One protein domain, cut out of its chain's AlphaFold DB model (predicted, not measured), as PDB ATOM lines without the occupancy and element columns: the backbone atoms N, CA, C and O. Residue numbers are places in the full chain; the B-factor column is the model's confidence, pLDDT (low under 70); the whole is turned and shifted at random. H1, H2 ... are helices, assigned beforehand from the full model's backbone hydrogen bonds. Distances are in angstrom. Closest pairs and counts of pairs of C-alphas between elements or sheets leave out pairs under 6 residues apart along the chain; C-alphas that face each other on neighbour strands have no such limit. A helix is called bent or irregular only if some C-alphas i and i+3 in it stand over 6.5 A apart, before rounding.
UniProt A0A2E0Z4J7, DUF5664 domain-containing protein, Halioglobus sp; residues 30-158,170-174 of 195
ATOM      1  N   VAL A  30     212.678 184.462 284.515       91.56
ATOM      2  CA  VAL A  30     211.346 183.820 284.559       91.56
ATOM      3  C   VAL A  30     211.214 182.919 285.795       91.56
ATOM      4  O   VAL A  30     210.167 182.881 286.441       91.56
ATOM      5  N   ARG A  31     212.311 182.274 286.214       88.69
ATOM      6  CA  ARG A  31     212.413 181.535 287.485       88.69
ATOM      7  C   ARG A  31     211.963 182.351 288.700       88.69
ATOM      8  O   ARG A  31     211.262 181.829 289.562       88.69
ATOM      9  N   VAL A  32     212.369 183.616 288.789       87.38
ATOM     10  CA  VAL A  32     212.022 184.491 289.918       87.38
ATOM     11  C   VAL A  32     210.533 184.839 289.881       87.38
ATOM     12  O   VAL A  32     209.888 184.821 290.931       87.38
ATOM     13  N   TRP A  33     209.958 185.048 288.688       86.38
ATOM     14  CA  TRP A  33     208.507 185.196 288.528       86.38
ATOM     15  C   TRP A  33     207.761 183.961 289.061       86.38
ATOM     16  O   TRP A  33     206.845 184.084 289.874       86.38
ATOM     17  N   LEU A  34     208.193 182.754 288.692       84.25
ATOM     18  CA  LEU A  34     207.588 181.513 289.190       84.25
ATOM     19  C   LEU A  34     207.706 181.347 290.710       84.25
ATOM     20  O   LEU A  34     206.752 180.904 291.341       84.25
ATOM     21  N   HIS A  35     208.833 181.719 291.323       82.81
ATOM     22  CA  HIS A  35     208.969 181.656 292.783       82.81
ATOM     23  C   HIS A  35     207.973 182.580 293.494       82.81
ATOM     24  O   HIS A  35     207.422 182.208 294.528       82.81
ATOM     25  N   ARG A  36     207.728 183.777 292.944       77.88
ATOM     26  CA  ARG A  36     206.819 184.759 293.545       77.88
ATOM     27  C   ARG A  36     205.344 184.415 293.332       77.88
ATOM     28  O   ARG A  36     204.557 184.585 294.260       77.88
ATOM     29  N   TRP A  37     204.974 183.965 292.135       73.19
ATOM     30  CA  TRP A  37     203.571 183.804 291.722       73.19
ATOM     31  C   TRP A  37     203.129 182.350 291.504       73.19
ATOM     32  O   TRP A  37     201.960 182.106 291.218       73.19
ATOM     33  N   GLY A  38     204.016 181.371 291.707       69.88
ATOM     34  CA  GLY A  38     203.738 179.939 291.537       69.88
ATOM     35  C   GLY A  38     202.501 179.440 292.290       69.88
ATOM     36  O   GLY A  38     201.742 178.629 291.762       69.88
ATOM     37  N   ALA A  39     202.269 179.945 293.505       69.12
ATOM     38  CA  ALA A  39     201.072 179.632 294.287       69.12
ATOM     39  C   ALA A  39     199.803 180.266 293.685       69.12
ATOM     40  O   ALA A  39     198.807 179.574 293.484       69.12
ATOM     41  N   ALA A  40     199.870 181.544 293.295       68.44
ATOM     42  CA  ALA A  40     198.743 182.277 292.720       68.44
ATOM     43  C   ALA A  40     198.233 181.648 291.410       68.44
ATOM     44  O   ALA A  40     197.024 181.582 291.192       68.44
ATOM     45  N   PHE A  41     199.126 181.111 290.568       69.50
ATOM     46  CA  PHE A  41     198.708 180.424 289.339       69.50
ATOM     47  C   PHE A  41     197.846 179.182 289.609       69.50
ATOM     48  O   PHE A  41     196.924 178.893 288.845       69.50
ATOM     49  N   LYS A  42     198.128 178.450 290.696       62.38
ATOM     50  CA  LYS A  42     197.372 177.249 291.085       62.38
ATOM     51  C   LYS A  42     196.022 177.598 291.708       62.38
ATOM     52  O   LYS A  42     195.046 176.897 291.467       62.38
ATOM     53  N   GLU A  43     195.967 178.675 292.485       59.53
ATOM     54  CA  GLU A  43     194.768 179.094 293.219       59.53
ATOM     55  C   GLU A  43     193.716 179.765 292.320       59.53
ATOM     56  O   GLU A  43     192.522 179.604 292.553       59.53
ATOM     57  N   GLN A  44     194.131 180.468 291.260       59.16
ATOM     58  CA  GLN A  44     193.221 181.214 290.374       59.16
ATOM     59  C   GLN A  44     192.694 180.409 289.169       59.16
ATOM     60  O   GLN A  44     192.153 180.989 288.230       59.16
ATOM     61  N   ASN A  45     192.851 179.078 289.158       57.66
ATOM     62  CA  ASN A  45     192.489 178.213 288.022       57.66
ATOM     63  C   ASN A  45     193.170 178.614 286.690       57.66
ATOM     64  O   ASN A  45     192.677 178.322 285.602       57.66
ATOM     65  N   LEU A  46     194.340 179.263 286.759       68.19
ATOM     66  CA  LEU A  46     195.156 179.658 285.604       68.19
ATOM     67  C   LEU A  46     196.141 178.535 285.230       68.19
ATOM     68  O   LEU A  46     197.331 178.767 285.021       68.19
ATOM     69  N   GLY A  47     195.649 177.292 285.173       71.44
ATOM     70  CA  GLY A  47     196.483 176.094 285.014       71.44
ATOM     71  C   GLY A  47     197.345 176.109 283.747       71.44
ATOM     72  O   GLY A  47     198.522 175.759 283.805       71.44
ATOM     73  N   ILE A  48     196.792 176.599 282.631       83.31
ATOM     74  CA  ILE A  48     197.535 176.757 281.372       83.31
ATOM     75  C   ILE A  48     198.671 177.780 281.506       83.31
ATOM     76  O   ILE A  48     199.791 177.507 281.088       83.31
ATOM     77  N   LEU A  49     198.424 178.910 282.178       87.00
ATOM     78  CA  LEU A  49     199.438 179.943 282.392       87.00
ATOM     79  C   LEU A  49     200.597 179.417 283.242       87.00
ATOM     80  O   LEU A  49     201.750 179.727 282.958       87.00
ATOM     81  N   HIS A  50     200.311 178.599 284.260       86.94
ATOM     82  CA  HIS A  50     201.359 177.988 285.075       86.94
ATOM     83  C   HIS A  50     202.299 177.116 284.231       86.94
ATOM     84  O   HIS A  50     203.515 177.252 284.350       86.94
ATOM     85  N   GLY A  51     201.739 176.259 283.368       89.50
ATOM     86  CA  GLY A  51     202.513 175.427 282.441       89.50
ATOM     87  C   GLY A  51     203.346 176.269 281.476       89.50
ATOM     88  O   GLY A  51     204.556 176.085 281.392       89.50
ATOM     89  N   MET A  52     202.730 177.286 280.866       93.38
ATOM     90  CA  MET A  52     203.424 178.227 279.982       93.38
ATOM     91  C   MET A  52     204.595 178.925 280.674       93.38
ATOM     92  O   MET A  52     205.675 179.036 280.105       93.38
ATOM     93  N   MET A  53     204.429 179.365 281.920       93.19
ATOM     94  CA  MET A  53     205.503 180.021 282.666       93.19
ATOM     95  C   MET A  53     206.653 179.063 283.014       93.19
ATOM     96  O   MET A  53     207.810 179.486 282.998       93.19
ATOM     97  N   ILE A  54     206.357 177.788 283.306       91.38
ATOM     98  CA  ILE A  54     207.370 176.740 283.514       91.38
ATOM     99  C   ILE A  54     208.181 176.529 282.236       91.38
ATOM    100  O   ILE A  54     209.407 176.630 282.288       91.38
ATOM    101  N   ASP A  55     207.505 176.331 281.107       94.69
ATOM    102  CA  ASP A  55     208.156 176.093 279.818       94.69
ATOM    103  C   ASP A  55     208.951 177.321 279.347       94.69
ATOM    104  O   ASP A  55     210.063 177.186 278.840       94.69
ATOM    105  N   LEU A  56     208.438 178.539 279.574       96.12
ATOM    106  CA  LEU A  56     209.162 179.783 279.286       96.12
ATOM    107  C   LEU A  56     210.428 179.917 280.131       96.12
ATOM    108  O   LEU A  56     211.441 180.429 279.650       96.12
ATOM    109  N   ARG A  57     210.382 179.461 281.388       94.56
ATOM    110  CA  ARG A  57     211.567 179.397 282.236       94.56
ATOM    111  C   ARG A  57     212.554 178.407 281.651       94.56
ATOM    112  O   ARG A  57     213.659 178.830 281.353       94.56
ATOM    113  N   ASP A  58     212.166 177.156 281.428       92.69
ATOM    114  CA  ASP A  58     213.082 176.124 280.921       92.69
ATOM    115  C   ASP A  58     213.693 176.524 279.559       92.69
ATOM    116  O   ASP A  58     214.897 176.361 279.344       92.69
ATOM    117  N   PHE A  59     212.921 177.213 278.711       95.25
ATOM    118  CA  PHE A  59     213.421 177.860 277.499       95.25
ATOM    119  C   PHE A  59     214.468 178.946 277.767       95.25
ATOM    120  O   PHE A  59     215.535 178.948 277.143       95.25
ATOM    121  N   GLN A  60     214.200 179.874 278.694       94.62
ATOM    122  CA  GLN A  60     215.181 180.885 279.100       94.62
ATOM    123  C   GLN A  60     216.453 180.237 279.679       94.62
ATOM    124  O   GLN A  60     217.532 180.803 279.524       94.62
ATOM    125  N   GLU A  61     216.345 179.050 280.291       90.94
ATOM    126  CA  GLU A  61     217.469 178.319 280.891       90.94
ATOM    127  C   GLU A  61     218.244 177.402 279.939       90.94
ATOM    128  O   GLU A  61     219.211 176.764 280.356       90.94
ATOM    129  N   GLY A  62     217.889 177.396 278.654       89.25
ATOM    130  CA  GLY A  62     218.671 176.746 277.603       89.25
ATOM    131  C   GLY A  62     217.961 175.590 276.905       89.25
ATOM    132  O   GLY A  62     218.455 175.127 275.875       89.25
ATOM    133  N   ASP A  63     216.796 175.152 277.391       92.25
ATOM    134  CA  ASP A  63     215.999 174.145 276.692       92.25
ATOM    135  C   ASP A  63     215.220 174.779 275.535       92.25
ATOM    136  O   ASP A  63     214.073 175.208 275.653       92.25
ATOM    137  N   ASN A  64     215.855 174.804 274.366       92.19
ATOM    138  CA  ASN A  64     215.286 175.354 273.136       92.19
ATOM    139  C   ASN A  64     213.973 174.678 272.687       92.19
ATOM    140  O   ASN A  64     213.338 175.194 271.773       92.19
ATOM    141  N   GLN A  65     213.580 173.544 273.274       93.38
ATOM    142  CA  GLN A  65     212.359 172.818 272.919       93.38
ATOM    143  C   GLN A  65     211.261 172.923 273.984       93.38
ATOM    144  O   GLN A  65     210.133 172.512 273.710       93.38
ATOM    145  N   ALA A  66     211.543 173.496 275.158       92.50
ATOM    146  CA  ALA A  66     210.607 173.521 276.284       92.50
ATOM    147  C   ALA A  66     209.232 174.109 275.921       92.50
ATOM    148  O   ALA A  66     208.201 173.566 276.310       92.50
ATOM    149  N   LEU A  67     209.199 175.165 275.096       95.62
ATOM    150  CA  LEU A  67     207.957 175.836 274.682       95.62
ATOM    151  C   LEU A  67     206.988 174.921 273.921       95.62
ATOM    152  O   LEU A  67     205.779 175.165 273.933       95.62
ATOM    153  N   ARG A  68     207.493 173.860 273.277       94.94
ATOM    154  CA  ARG A  68     206.673 172.921 272.501       94.94
ATOM    155  C   ARG A  68     205.651 172.215 273.377       94.94
ATOM    156  O   ARG A  68     204.544 171.989 272.903       94.94
ATOM    157  N   ASN A  69     205.972 171.947 274.645       91.50
ATOM    158  CA  ASN A  69     205.035 171.351 275.599       91.50
ATOM    159  C   ASN A  69     203.778 172.216 275.759       91.50
ATOM    160  O   ASN A  69     202.661 171.710 275.677       91.50
ATOM    161  N   SER A  70     203.936 173.525 275.932       92.94
ATOM    162  CA  SER A  70     202.805 174.452 275.988       92.94
ATOM    163  C   SER A  70     202.067 174.549 274.658       92.94
ATOM    164  O   SER A  70     200.841 174.474 274.647       92.94
ATOM    165  N   LEU A  71     202.791 174.662 273.540       94.31
ATOM    166  CA  LEU A  71     202.176 174.786 272.214       94.31
ATOM    167  C   LEU A  71     201.304 173.570 271.863       94.31
ATOM    168  O   LEU A  71     200.189 173.744 271.377       94.31
ATOM    169  N   VAL A  72     201.747 172.342 272.159       93.25
ATOM    170  CA  VAL A  72     200.939 171.135 271.887       93.25
ATOM    171  C   VAL A  72     199.724 170.996 272.808       93.25
ATOM    172  O   VAL A  72     198.750 170.353 272.428       93.25
ATOM    173  N   ASN A  73     199.765 171.592 274.003       90.50
ATOM    174  CA  ASN A  73     198.689 171.502 274.994       90.50
ATOM    175  C   ASN A  73     197.669 172.653 274.907       90.50
ATOM    176  O   ASN A  73     196.630 172.601 275.576       90.50
ATOM    177  N   MET A  74     197.935 173.676 274.089       91.25
ATOM    178  CA  MET A  74     196.985 174.754 273.810       91.25
ATOM    179  C   MET A  74     195.704 174.205 273.178       91.25
ATOM    180  O   MET A  74     195.737 173.436 272.214       91.25
ATOM    181  N   GLN A  75     194.558 174.631 273.705       93.06
ATOM    182  CA  GLN A  75     193.260 174.242 273.167       93.06
ATOM    183  C   GLN A  75     192.999 174.952 271.828       93.06
ATOM    184  O   GLN A  75     193.572 176.015 271.566       93.06
ATOM    185  N   PRO A  76     192.080 174.445 270.982       94.69
ATOM    186  CA  PRO A  76     191.723 175.116 269.731       94.69
ATOM    187  C   PRO A  76     191.344 176.601 269.899       94.69
ATOM    188  O   PRO A  76     191.689 177.425 269.057       94.69
ATOM    189  N   SER A  77     190.695 176.978 271.006       94.00
ATOM    190  CA  SER A  77     190.369 178.378 271.324       94.00
ATOM    191  C   SER A  77     191.594 179.253 271.615       94.00
ATOM    192  O   SER A  77     191.598 180.441 271.279       94.00
ATOM    193  N   ASP A  78     192.638 178.684 272.217       94.00
ATOM    194  CA  ASP A  78     193.893 179.388 272.504       94.00
ATOM    195  C   ASP A  78     194.665 179.636 271.204       94.00
ATOM    196  O   ASP A  78     195.226 180.716 270.993       94.00
ATOM    197  N   TRP A  79     194.613 178.668 270.284       96.75
ATOM    198  CA  TRP A  79     195.128 178.824 268.926       96.75
ATOM    199  C   TRP A  79     194.378 179.907 268.150       96.75
ATOM    200  O   TRP A  79     195.022 180.784 267.582       96.75
ATOM    201  N   MET A  80     193.040 179.933 268.195       98.31
ATOM    202  CA  MET A  80     192.260 181.015 267.572       98.31
ATOM    203  C   MET A  80     192.600 182.389 268.162       98.31
ATOM    204  O   MET A  80     192.748 183.365 267.426       98.31
ATOM    205  N   SER A  81     192.791 182.463 269.482       97.56
ATOM    206  CA  SER A  81     193.231 183.688 270.159       97.56
ATOM    207  C   SER A  81     194.623 184.134 269.703       97.56
ATOM    208  O   SER A  81     194.868 185.326 269.526       97.56
ATOM    209  N   THR A  82     195.531 183.182 269.494       98.19
ATOM    210  CA  THR A  82     196.890 183.432 268.993       98.19
ATOM    211  C   THR A  82     196.866 183.931 267.551       98.19
ATOM    212  O   THR A  82     197.521 184.922 267.237       98.19
ATOM    213  N   VAL A  83     196.057 183.311 266.686       98.44
ATOM    214  CA  VAL A  83     195.862 183.755 265.297       98.44
ATOM    215  C   VAL A  83     195.343 185.191 265.253       98.44
ATOM    216  O   VAL A  83     195.929 186.006 264.549       98.44
ATOM    217  N   ALA A  84     194.342 185.544 266.066       98.44
ATOM    218  CA  ALA A  84     193.817 186.912 266.117       98.44
ATOM    219  C   ALA A  84     194.894 187.951 266.493       98.44
ATOM    220  O   ALA A  84     194.934 189.052 265.940       98.44
ATOM    221  N   VAL A  85     195.810 187.605 267.407       98.12
ATOM    222  CA  VAL A  85     196.955 188.465 267.756       98.12
ATOM    223  C   VAL A  85     197.931 188.605 266.586       98.12
ATOM    224  O   VAL A  85     198.418 189.709 266.326       98.12
ATOM    225  N   LEU A  86     198.206 187.521 265.860       97.88
ATOM    226  CA  LEU A  86     199.067 187.554 264.676       97.88
ATOM    227  C   LEU A  86     198.444 188.366 263.533       97.88
ATOM    228  O   LEU A  86     199.158 189.130 262.884       97.88
ATOM    229  N   GLU A  87     197.130 188.266 263.324       98.19
ATOM    230  CA  GLU A  87     196.383 189.094 262.372       98.19
ATOM    231  C   GLU A  87     196.472 190.575 262.745       98.19
ATOM    232  O   GLU A  87     196.848 191.399 261.910       98.19
ATOM    233  N   TYR A  88     196.231 190.916 264.017       96.25
ATOM    234  CA  TYR A  88     196.421 192.279 264.518       96.25
ATOM    235  C   TYR A  88     197.855 192.773 264.271       96.25
ATOM    236  O   TYR A  88     198.055 193.861 263.725       96.25
ATOM    237  N   GLY A  89     198.861 191.952 264.581       93.94
ATOM    238  CA  GLY A  89     200.267 192.249 264.305       93.94
ATOM    239  C   GLY A  89     200.556 192.481 262.819       93.94
ATOM    240  O   GLY A  89     201.296 193.407 262.485       93.94
ATOM    241  N   ALA A  90     199.935 191.706 261.926       95.94
ATOM    242  CA  ALA A  90     200.087 191.851 260.481       95.94
ATOM    243  C   ALA A  90     199.520 193.183 259.965       95.94
ATOM    244  O   ALA A  90     200.111 193.786 259.066       95.94
ATOM    245  N   THR A  91     198.438 193.699 260.564       93.69
ATOM    246  CA  THR A  91     197.930 195.042 260.226       93.69
ATOM    247  C   THR A  91     198.921 196.148 260.600       93.69
ATOM    248  O   THR A  91     199.079 197.117 259.855       93.69
ATOM    249  N   LYS A  92     199.631 195.988 261.726       89.44
ATOM    250  CA  LYS A  92     200.543 196.999 262.281       89.44
ATOM    251  C   LYS A  92     201.947 196.947 261.671       89.44
ATOM    252  O   LYS A  92     202.563 197.995 261.486       89.44
ATOM    253  N   TYR A  93     202.452 195.755 261.353       88.19
ATOM    254  CA  TYR A  93     203.863 195.540 261.014       88.19
ATOM    255  C   TYR A  93     204.116 194.759 259.720       88.19
ATOM    256  O   TYR A  93     205.272 194.462 259.460       88.19
ATOM    257  N   ASP A  94     203.083 194.452 258.932       91.69
ATOM    258  CA  ASP A  94     203.092 193.468 257.836       91.69
ATOM    259  C   ASP A  94     203.068 192.006 258.287       91.69
ATOM    260  O   ASP A  94     203.592 191.617 259.336       91.69
ATOM    261  N   ALA A  95     202.433 191.175 257.457       94.06
ATOM    262  CA  ALA A  95     202.432 189.730 257.628       94.06
ATOM    263  C   ALA A  95     203.872 189.194 257.629       94.06
ATOM    264  O   ALA A  95     204.724 189.679 256.888       94.06
ATOM    265  N   TRP A  96     204.137 188.190 258.468       93.94
ATOM    266  CA  TRP A  96     205.454 187.552 258.619       93.94
ATOM    267  C   TRP A  96     206.605 188.470 259.058       93.94
ATOM    268  O   TRP A  96     207.740 188.012 259.148       93.94
ATOM    269  N   ASN A  97     206.351 189.730 259.421       92.81
ATOM    270  CA  ASN A  97     207.413 190.619 259.894       92.81
ATOM    271  C   ASN A  97     208.125 190.084 261.144       92.81
ATOM    272  O   ASN A  97     209.335 190.230 261.271       92.81
ATOM    273  N   TRP A  98     207.401 189.402 262.036       94.38
ATOM    274  CA  TRP A  98     207.997 188.725 263.189       94.38
ATOM    275  C   TRP A  98     209.034 187.667 262.771       94.38
ATOM    276  O   TRP A  98     210.039 187.508 263.454       94.38
ATOM    277  N   ALA A  99     208.866 186.991 261.632       94.56
ATOM    278  CA  ALA A  99     209.774 185.933 261.189       94.56
ATOM    279  C   ALA A  99     211.142 186.465 260.729       94.56
ATOM    280  O   ALA A  99     212.097 185.694 260.664       94.56
ATOM    281  N   LYS A 100     211.275 187.783 260.493       92.06
ATOM    282  CA  LYS A 100     212.568 188.445 260.236       92.06
ATOM    283  C   LYS A 100     213.512 188.402 261.449       92.06
ATOM    284  O   LYS A 100     214.691 188.717 261.300       92.06
ATOM    285  N   GLY A 101     213.015 188.011 262.624       91.81
ATOM    286  CA  GLY A 101     213.815 187.806 263.824       91.81
ATOM    287  C   GLY A 101     214.047 189.076 264.643       91.81
ATOM    288  O   GLY A 101     214.152 190.178 264.109       91.81
ATOM    289  N   MET A 102     214.135 188.909 265.963       93.19
ATOM    290  CA  MET A 102     214.461 189.959 266.932       93.19
ATOM    291  C   MET A 102     215.213 189.364 268.129       93.19
ATOM    292  O   MET A 102     215.374 188.148 268.215       93.19
ATOM    293  N   ALA A 103     215.667 190.217 269.051       94.12
ATOM    294  CA  ALA A 103     216.233 189.783 270.326       94.12
ATOM    295  C   ALA A 103     215.202 188.959 271.128       94.12
ATOM    296  O   ALA A 103     214.072 189.420 271.321       94.12
ATOM    297  N   TRP A 104     215.560 187.757 271.582       95.50
ATOM    298  CA  TRP A 104     214.638 186.812 272.229       95.50
ATOM    299  C   TRP A 104     214.058 187.380 273.529       95.50
ATOM    300  O   TRP A 104     212.873 187.194 273.823       95.50
ATOM    301  N   SER A 105     214.850 188.166 274.261       94.12
ATOM    302  CA  SER A 105     214.427 188.920 275.442       94.12
ATOM    303  C   SER A 105     213.208 189.809 275.191       94.12
ATOM    304  O   SER A 105     212.375 189.954 276.085       94.12
ATOM    305  N   LYS A 106     213.026 190.358 273.981       94.19
ATOM    306  CA  LYS A 106     211.835 191.154 273.646       94.19
ATOM    307  C   LYS A 106     210.569 190.302 273.691       94.19
ATOM    308  O   LYS A 106     209.561 190.746 274.248       94.19
ATOM    309  N   CYS A 107     210.629 189.089 273.142       96.25
ATOM    310  CA  CYS A 107     209.514 188.145 273.165       96.25
ATOM    311  C   CYS A 107     209.250 187.638 274.586       96.25
ATOM    312  O   CYS A 107     208.105 187.656 275.038       96.25
ATOM    313  N   ILE A 108     210.308 187.286 275.328       96.25
ATOM    314  CA  ILE A 108     210.210 186.880 276.741       96.25
ATOM    315  C   ILE A 108     209.559 187.995 277.572       96.25
ATOM    316  O   ILE A 108     208.582 187.760 278.282       96.25
ATOM    317  N   GLY A 109     210.039 189.232 277.444       95.31
ATOM    318  CA  GLY A 109     209.500 190.386 278.158       95.31
ATOM    319  C   GLY A 109     208.044 190.674 277.792       95.31
ATOM    320  O   GLY A 109     207.264 191.066 278.657       95.31
ATOM    321  N   SER A 110     207.644 190.448 276.536       95.88
ATOM    322  CA  SER A 110     206.239 190.566 276.139       95.88
ATOM    323  C   SER A 110     205.367 189.480 276.752       95.88
ATOM    324  O   SER A 110     204.352 189.814 277.360       95.88
ATOM    325  N   ALA A 111     205.777 188.214 276.668       97.19
ATOM    326  CA  ALA A 111     205.058 187.107 277.291       97.19
ATOM    327  C   ALA A 111     204.864 187.338 278.801       97.19
ATOM    328  O   ALA A 111     203.752 187.200 279.307       97.19
ATOM    329  N   LEU A 112     205.908 187.793 279.503       95.62
ATOM    330  CA  LEU A 112     205.845 188.105 280.935       95.62
ATOM    331  C   LEU A 112     204.877 189.252 281.267       95.62
ATOM    332  O   LEU A 112     204.165 189.168 282.266       95.62
ATOM    333  N   ARG A 113     204.784 190.298 280.433       95.25
ATOM    334  CA  ARG A 113     203.786 191.369 280.621       95.25
ATOM    335  C   ARG A 113     202.352 190.855 280.485       95.25
ATOM    336  O   ARG A 113     201.494 191.231 281.280       95.25
ATOM    337  N   HIS A 114     202.087 189.979 279.517       95.69
ATOM    338  CA  HIS A 114     200.757 189.386 279.350       95.69
ATOM    339  C   HIS A 114     200.431 188.380 280.464       95.69
ATOM    340  O   HIS A 114     199.299 188.351 280.945       95.69
ATOM    341  N   ALA A 115     201.425 187.628 280.946       93.94
ATOM    342  CA  ALA A 115     201.283 186.782 282.131       93.94
ATOM    343  C   ALA A 115     200.948 187.609 283.382       93.94
ATOM    344  O   ALA A 115     200.063 187.240 284.153       93.94
ATOM    345  N   TYR A 116     201.602 188.760 283.554       91.81
ATOM    346  CA  TYR A 116     201.294 189.702 284.629       91.81
ATOM    347  C   TYR A 116     199.870 190.257 284.534       91.81
ATOM    348  O   TYR A 116     199.173 190.304 285.543       91.81
ATOM    349  N   ASN A 117     199.400 190.625 283.339       91.81
ATOM    350  CA  ASN A 117     198.018 191.081 283.161       91.81
ATOM    351  C   ASN A 117     197.007 190.009 283.602       91.81
ATOM    352  O   ASN A 117     196.043 190.334 284.290       91.81
ATOM    353  N   LEU A 118     197.247 188.737 283.266       90.06
ATOM    354  CA  LEU A 118     196.386 187.630 283.697       90.06
ATOM    355  C   LEU A 118     196.385 187.449 285.219       90.06
ATOM    356  O   LEU A 118     195.318 187.268 285.801       90.06
ATOM    357  N   LEU A 119     197.552 187.549 285.865       86.25
ATOM    358  CA  LEU A 119     197.673 187.524 287.329       86.25
ATOM    359  C   LEU A 119     196.924 188.676 288.012       86.25
ATOM    360  O   LEU A 119     196.429 188.520 289.126       86.25
ATOM    361  N   ASP A 120     196.838 189.819 287.339       86.81
ATOM    362  CA  ASP A 120     196.090 190.997 287.772       86.81
ATOM    363  C   ASP A 120     194.593 190.925 287.393       86.81
ATOM    364  O   ASP A 120     193.859 191.907 287.473       86.81
ATOM    365  N   GLY A 121     194.117 189.756 286.948       87.94
ATOM    366  CA  GLY A 121     192.715 189.515 286.601       87.94
ATOM    367  C   GLY A 121     192.271 190.121 285.265       87.94
ATOM    368  O   GLY A 121     191.074 190.159 284.979       87.94
ATOM    369  N   ARG A 122     193.204 190.590 284.426       90.31
ATOM    370  CA  ARG A 122     192.920 191.153 283.099       90.31
ATOM    371  C   ARG A 122     193.063 190.073 282.029       90.31
ATOM    372  O   ARG A 122     194.164 189.627 281.711       90.31
ATOM    373  N   SER A 123     191.945 189.656 281.436       90.81
ATOM    374  CA  SER A 123     191.924 188.621 280.388       90.81
ATOM    375  C   SER A 123     192.386 189.128 279.019       90.81
ATOM    376  O   SER A 123     192.918 188.346 278.226       90.81
ATOM    377  N   THR A 124     192.243 190.427 278.752       95.62
ATOM    378  CA  THR A 124     192.622 191.067 277.487       95.62
ATOM    379  C   THR A 124     193.734 192.100 277.661       95.62
ATOM    380  O   THR A 124     193.950 192.660 278.739       95.62
ATOM    381  N   ASP A 125     194.491 192.313 276.590       95.06
ATOM    382  CA  ASP A 125     195.497 193.359 276.472       95.06
ATOM    383  C   ASP A 125     194.831 194.718 276.220       95.06
ATOM    384  O   ASP A 125     193.891 194.824 275.433       95.06
ATOM    385  N   SER A 126     195.315 195.772 276.878       91.44
ATOM    386  CA  SER A 126     194.716 197.109 276.789       91.44
ATOM    387  C   SER A 126     195.023 197.843 275.482       91.44
ATOM    388  O   SER A 126     194.316 198.791 275.157       91.44
ATOM    389  N   GLU A 127     196.078 197.460 274.757       90.12
ATOM    390  CA  GLU A 127     196.438 198.081 273.476       90.12
ATOM    391  C   GLU A 127     195.613 197.479 272.335       90.12
ATOM    392  O   GLU A 127     195.049 198.216 271.527       90.12
ATOM    393  N   SER A 128     195.520 196.147 272.268       93.38
ATOM    394  CA  SER A 128     194.825 195.465 271.171       93.38
ATOM    395  C   SER A 128     193.379 195.068 271.477       93.38
ATOM    396  O   SER A 128     192.623 194.787 270.551       93.38
ATOM    397  N   GLY A 129     192.989 194.989 272.753       96.38
ATOM    398  CA  GLY A 129     191.710 194.410 273.174       96.38
ATOM    399  C   GLY A 129     191.635 192.883 273.035       96.38
ATOM    400  O   GLY A 129     190.567 192.308 273.228       96.38
ATOM    401  N   LEU A 130     192.746 192.212 272.703       97.50
ATOM    402  CA  LEU A 130     192.798 190.768 272.435       97.50
ATOM    403  C   LEU A 130     193.286 189.962 273.644       97.50
ATOM    404  O   LEU A 130     193.874 190.502 274.574       97.50
ATOM    405  N   SER A 131     193.060 188.649 273.617       96.75
ATOM    406  CA  SER A 131     193.417 187.713 274.693       96.75
ATOM    407  C   SER A 131     194.896 187.785 275.099       96.75
ATOM    408  O   SER A 131     195.783 187.616 274.260       96.75
ATOM    409  N   ASN A 132     195.171 187.944 276.402       96.12
ATOM    410  CA  ASN A 132     196.534 187.866 276.941       96.12
ATOM    411  C   ASN A 132     197.146 186.468 276.741       96.12
ATOM    412  O   ASN A 132     198.329 186.378 276.428       96.12
ATOM    413  N   ILE A 133     196.360 185.385 276.833       95.81
ATOM    414  CA  ILE A 133     196.834 184.027 276.496       95.81
ATOM    415  C   ILE A 133     197.233 183.946 275.019       95.81
ATOM    416  O   ILE A 133     198.288 183.404 274.705       95.81
ATOM    417  N   GLY A 134     196.444 184.550 274.123       97.31
ATOM    418  CA  GLY A 134     196.779 184.626 272.697       97.31
ATOM    419  C   GLY A 134     198.099 185.358 272.440       97.31
ATOM    420  O   GLY A 134     198.909 184.916 271.630       97.31
ATOM    421  N   HIS A 135     198.367 186.440 273.179       97.81
ATOM    422  CA  HIS A 135     199.646 187.150 273.088       97.81
ATOM    423  C   HIS A 135     200.827 186.330 273.617       97.81
ATOM    424  O   HIS A 135     201.908 186.370 273.024       97.81
ATOM    425  N   ILE A 136     200.652 185.574 274.706       97.88
ATOM    426  CA  ILE A 136     201.689 184.650 275.197       97.88
ATOM    427  C   ILE A 136     201.952 183.569 274.141       97.88
ATOM    428  O   ILE A 136     203.107 183.362 273.771       97.88
ATOM    429  N   GLY A 137     200.896 182.960 273.590       97.88
ATOM    430  CA  GLY A 137     200.986 181.968 272.516       97.88
ATOM    431  C   GLY A 137     201.733 182.494 271.288       97.88
ATOM    432  O   GLY A 137     202.653 181.841 270.802       97.88
ATOM    433  N   ALA A 138     201.434 183.719 270.843       98.25
ATOM    434  CA  ALA A 138     202.137 184.350 269.722       98.25
ATOM    435  C   ALA A 138     203.643 184.504 269.995       98.25
ATOM    436  O   ALA A 138     204.465 184.185 269.139       98.25
ATOM    437  N   ASN A 139     204.024 184.926 271.207       98.38
ATOM    438  CA  ASN A 139     205.437 185.016 271.586       98.38
ATOM    439  C   ASN A 139     206.114 183.640 271.660       98.38
ATOM    440  O   ASN A 139     207.290 183.536 271.321       98.38
ATOM    441  N   PHE A 140     205.398 182.588 272.064       98.38
ATOM    442  CA  PHE A 140     205.946 181.230 272.101       98.38
ATOM    443  C   PHE A 140     206.191 180.694 270.692       98.38
ATOM    444  O   PHE A 140     207.248 180.121 270.451       98.38
ATOM    445  N   VAL A 141     205.276 180.955 269.752       98.25
ATOM    446  CA  VAL A 141     205.479 180.646 268.327       98.25
ATOM    447  C   VAL A 141     206.728 181.352 267.794       98.25
ATOM    448  O   VAL A 141     207.535 180.731 267.108       98.25
ATOM    449  N   PHE A 142     206.924 182.629 268.132       97.94
ATOM    450  CA  PHE A 142     208.108 183.372 267.690       97.94
ATOM    451  C   PHE A 142     209.393 182.776 268.262       97.94
ATOM    452  O   PHE A 142     210.343 182.565 267.519       97.94
ATOM    453  N   LEU A 143     209.420 182.488 269.563       97.94
ATOM    454  CA  LEU A 143     210.594 181.945 270.243       97.94
ATOM    455  C   LEU A 143     210.944 180.523 269.781       97.94
ATOM    456  O   LEU A 143     212.120 180.263 269.536       97.94
ATOM    457  N   ASP A 144     209.959 179.634 269.613       97.69
ATOM    458  CA  ASP A 144     210.173 178.284 269.060       97.69
ATOM    459  C   ASP A 144     210.726 178.369 267.627       97.69
ATOM    460  O   ASP A 144     211.747 177.754 267.316       97.69
ATOM    461  N   TRP A 145     210.149 179.243 266.791       97.31
ATOM    462  CA  TRP A 145     210.668 179.513 265.448       97.31
ATOM    463  C   TRP A 145     212.096 180.071 265.476       97.31
ATOM    464  O   TRP A 145     212.955 179.629 264.716       97.31
ATOM    465  N   TYR A 146     212.395 181.038 266.349       96.88
ATOM    466  CA  TYR A 146     213.735 181.623 266.426       96.88
ATOM    467  C   TYR A 146     214.777 180.632 266.929       96.88
ATOM    468  O   TYR A 146     215.907 180.633 266.436       96.88
ATOM    469  N   ALA A 147     214.414 179.761 267.866       95.19
ATOM    470  CA  ALA A 147     215.315 178.738 268.368       95.19
ATOM    471  C   ALA A 147     215.763 177.760 267.276       95.19
ATOM    472  O   ALA A 147     216.882 177.243 267.345       95.19
ATOM    473  N   GLU A 148     214.933 177.545 266.254       94.69
ATOM    474  CA  GLU A 148     215.248 176.686 265.114       94.69
ATOM    475  C   GLU A 148     215.886 177.456 263.943       94.69
ATOM    476  O   GLU A 148     216.887 177.002 263.387       94.69
ATOM    477  N   TYR A 149     215.376 178.649 263.619       94.50
ATOM    478  CA  TYR A 149     215.685 179.350 262.364       94.50
ATOM    479  C   TYR A 149     216.344 180.732 262.530       94.50
ATOM    480  O   TYR A 149     216.821 181.300 261.548       94.50
ATOM    481  N   TRP A 150     216.409 181.291 263.747       92.19
ATOM    482  CA  TRP A 150     216.962 182.630 264.021       92.19
ATOM    483  C   TRP A 150     217.751 182.706 265.345       92.19
ATOM    484  O   TRP A 150     217.430 183.452 266.276       92.19
ATOM    485  N   ARG A 151     218.852 181.952 265.421       92.19
ATOM    486  CA  ARG A 151     219.776 181.982 266.571       92.19
ATOM    487  C   ARG A 151     220.532 183.297 266.808       92.19
ATOM    488  O   ARG A 151     220.835 183.553 267.968       92.19
ATOM    489  N   PRO A 152     220.830 184.152 265.805       94.19
ATOM    490  CA  PRO A 152     221.533 185.413 266.065       94.19
ATOM    491  C   PRO A 152     220.815 186.365 267.035       94.19
ATOM    492  O   PRO A 152     221.445 187.277 267.559       94.19
ATOM    493  N   GLY A 153     219.510 186.179 267.261       92.00
ATOM    494  CA  GLY A 153     218.733 186.943 268.237       92.00
ATOM    495  C   GLY A 153     218.795 186.425 269.677       92.00
ATOM    496  O   GLY A 153     218.145 187.019 270.533       92.00
ATOM    497  N   ASP A 154     219.511 185.331 269.951       94.50
ATOM    498  CA  ASP A 154     219.598 184.749 271.292       94.50
ATOM    499  C   ASP A 154     220.431 185.632 272.228       94.50
ATOM    500  O   ASP A 154     221.660 185.671 272.167       94.50
ATOM    501  N   ASP A 155     219.730 186.353 273.093       93.56
ATOM    502  CA  ASP A 155     220.274 187.209 274.141       93.56
ATOM    503  C   ASP A 155     219.773 186.791 275.530       93.56
ATOM    504  O   ASP A 155     219.649 187.616 276.443       93.56
ATOM    505  N   ARG A 156     219.458 185.498 275.700       90.06
ATOM    506  CA  ARG A 156     219.104 184.951 277.012       90.06
ATOM    507  C   ARG A 156     220.226 185.244 278.016       90.06
ATOM    508  O   ARG A 156     221.405 185.196 277.654       90.06
ATOM    509  N   PRO A 157     219.883 185.551 279.283       83.25
ATOM    510  CA  PRO A 157     220.895 185.835 280.282       83.25
ATOM    511  C   PRO A 157     221.832 184.628 280.410       83.25
ATOM    512  O   PRO A 157     221.351 183.491 280.384       83.25
ATOM    513  N   PRO A 158     223.147 184.844 280.588       67.69
ATOM    514  CA  PRO A 158     224.054 183.767 280.934       67.69
ATOM    515  C   PRO A 158     223.634 183.285 282.319       67.69
ATOM    516  O   PRO A 158     223.978 183.885 283.338       67.69
ATOM    517  N   SER A 170     214.038 175.734 298.066       45.34
ATOM    518  CA  SER A 170     212.859 174.881 298.210       45.34
ATOM    519  C   SER A 170     211.624 175.750 298.455       45.34
ATOM    520  O   SER A 170     211.512 176.422 299.474       45.34
ATOM    521  N   VAL A 171     210.651 175.695 297.542       46.69
ATOM    522  CA  VAL A 171     209.375 176.440 297.633       46.69
ATOM    523  C   VAL A 171     208.550 176.052 298.874       46.69
ATOM    524  O   VAL A 171     207.644 176.785 299.263       46.69
ATOM    525  N   LYS A 172     208.869 174.927 299.535       45.72
ATOM    526  CA  LYS A 172     208.153 174.462 300.737       45.72
ATOM    527  C   LYS A 172     208.206 175.458 301.904       45.72
ATOM    528  O   LYS A 172     207.281 175.458 302.707       45.72
ATOM    529  N   ASP A 173     209.210 176.332 301.946       42.09
ATOM    530  CA  ASP A 173     209.413 177.268 303.059       42.09
ATOM    531  C   ASP A 173     208.775 178.652 302.822       42.09
ATOM    532  O   ASP A 173     208.786 179.502 303.708       42.09
ATOM    533  N   ALA A 174     208.188 178.892 301.641       45.91
ATOM    534  CA  ALA A 174     207.692 180.209 301.220       45.91
ATOM    535  C   ALA A 174     206.159 180.307 301.113       45.91
ATOM    536  O   ALA A 174     205.645 181.198 300.433       45.91
TER     537      ALA A 174
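AT A GLANCE: This is residues 30 to 158 and 170 to 174 of the 195 residues of the protein "DUF5664 domain-containing protein" of Halioglobus sp (UniProt A0A2E0Z4J7). Four helices, H1, H2, H6 and H7, make an up-and-down bundle, each running against the one before it in the chain, built of two helical hairpins: H6 with H7, which touch closely, and H1 with H2, which packs on H6 through few contacts and leaves H1 and H7 apart. H4 crosses the first part of H7 nearly at a right angle, while the short H3 packs on H2 and H7, and the small H5 packs on H7. The printed part has 134 residues with seven named helices, H1 to H7 in chain order, and no named strand; its class is all helix. It is compact, with a radius of gyration of the C-alphas of 14.5 A and spans of 48 by 34 by 24 A.

IN THESE COORDINATES: The longest helices by residues are H7, residues 132 to 149 and 25.5 A from first to last C-alpha, and H4, residues 76 to 93 and 25.3 A. H7 runs from C-alpha 132 at (196.534, 187.866, 276.941) to C-alpha 149 at (215.685, 179.350, 262.364). H6 holds residues 104 to 119, 22.7 A; H2 holds residues 47 to 60, 20.2 A. H1, residues 30 to 43, begins at (211.346, 183.820, 284.559) and is irregular, with C-alphas 36 and 39 7.7 A apart. H3 holds residues 67 to 73 and H5 residues 97 to 100.

HOW THE PARTS SIT: H7 is the hub, touching H3, H4, H5 and H6. H6 and H7 form a hairpin, opposite ways at a shallow tilt of 20 degrees; their closest C-alphas, of Ala 111 and Ile 136, are 4.7 A apart. Residues 78 to 86 of H4 touch residues 133 to 138 of H7, about perpendicular at 75 degrees, closest at the C-alphas of Thr 82 and Gly 134, 3.9 A. H3 touches residues 137 to 144 of H7 at a steep tilt of 51 degrees, with the C-alphas of Leu 67 and Phe 140 closest at 6.3 A. H5 touches residues 142 to 146 of H7, closest at the C-alphas of Trp 98 and Phe 142, 7.0 A. Residues 108 to 115 of H6 only just touch H2, with 3 pairs of C-alphas within 8 A, closest at Leu 49 and Ala 115, 7.1 A. H1 and H2 form a hairpin at a shallow tilt of 11 degrees, with the C-alphas of Val 30 and Arg 57 closest at 5.0 A. H1 and H7 are apart. Every O i to N i+4 pair is within hydrogen-bond range in H2, H3, H4, H6 and H7, against 7 of 10 in H1; H5 is too short for such a pair.

THE WHOLE: The C-alphas of Asp 94 and Asp 173, the two farthest apart, are 48.5 A from each other. Residues 159 to 169 are not printed, and C-alphas 158 and 170 are 22.4 A apart across this cut. The link from H6 to H7, residues 120 to 131, is long. Mean pLDDT of the printed part is 89.2; residues 38 to 46, 158 and 170 to 174 are under 70.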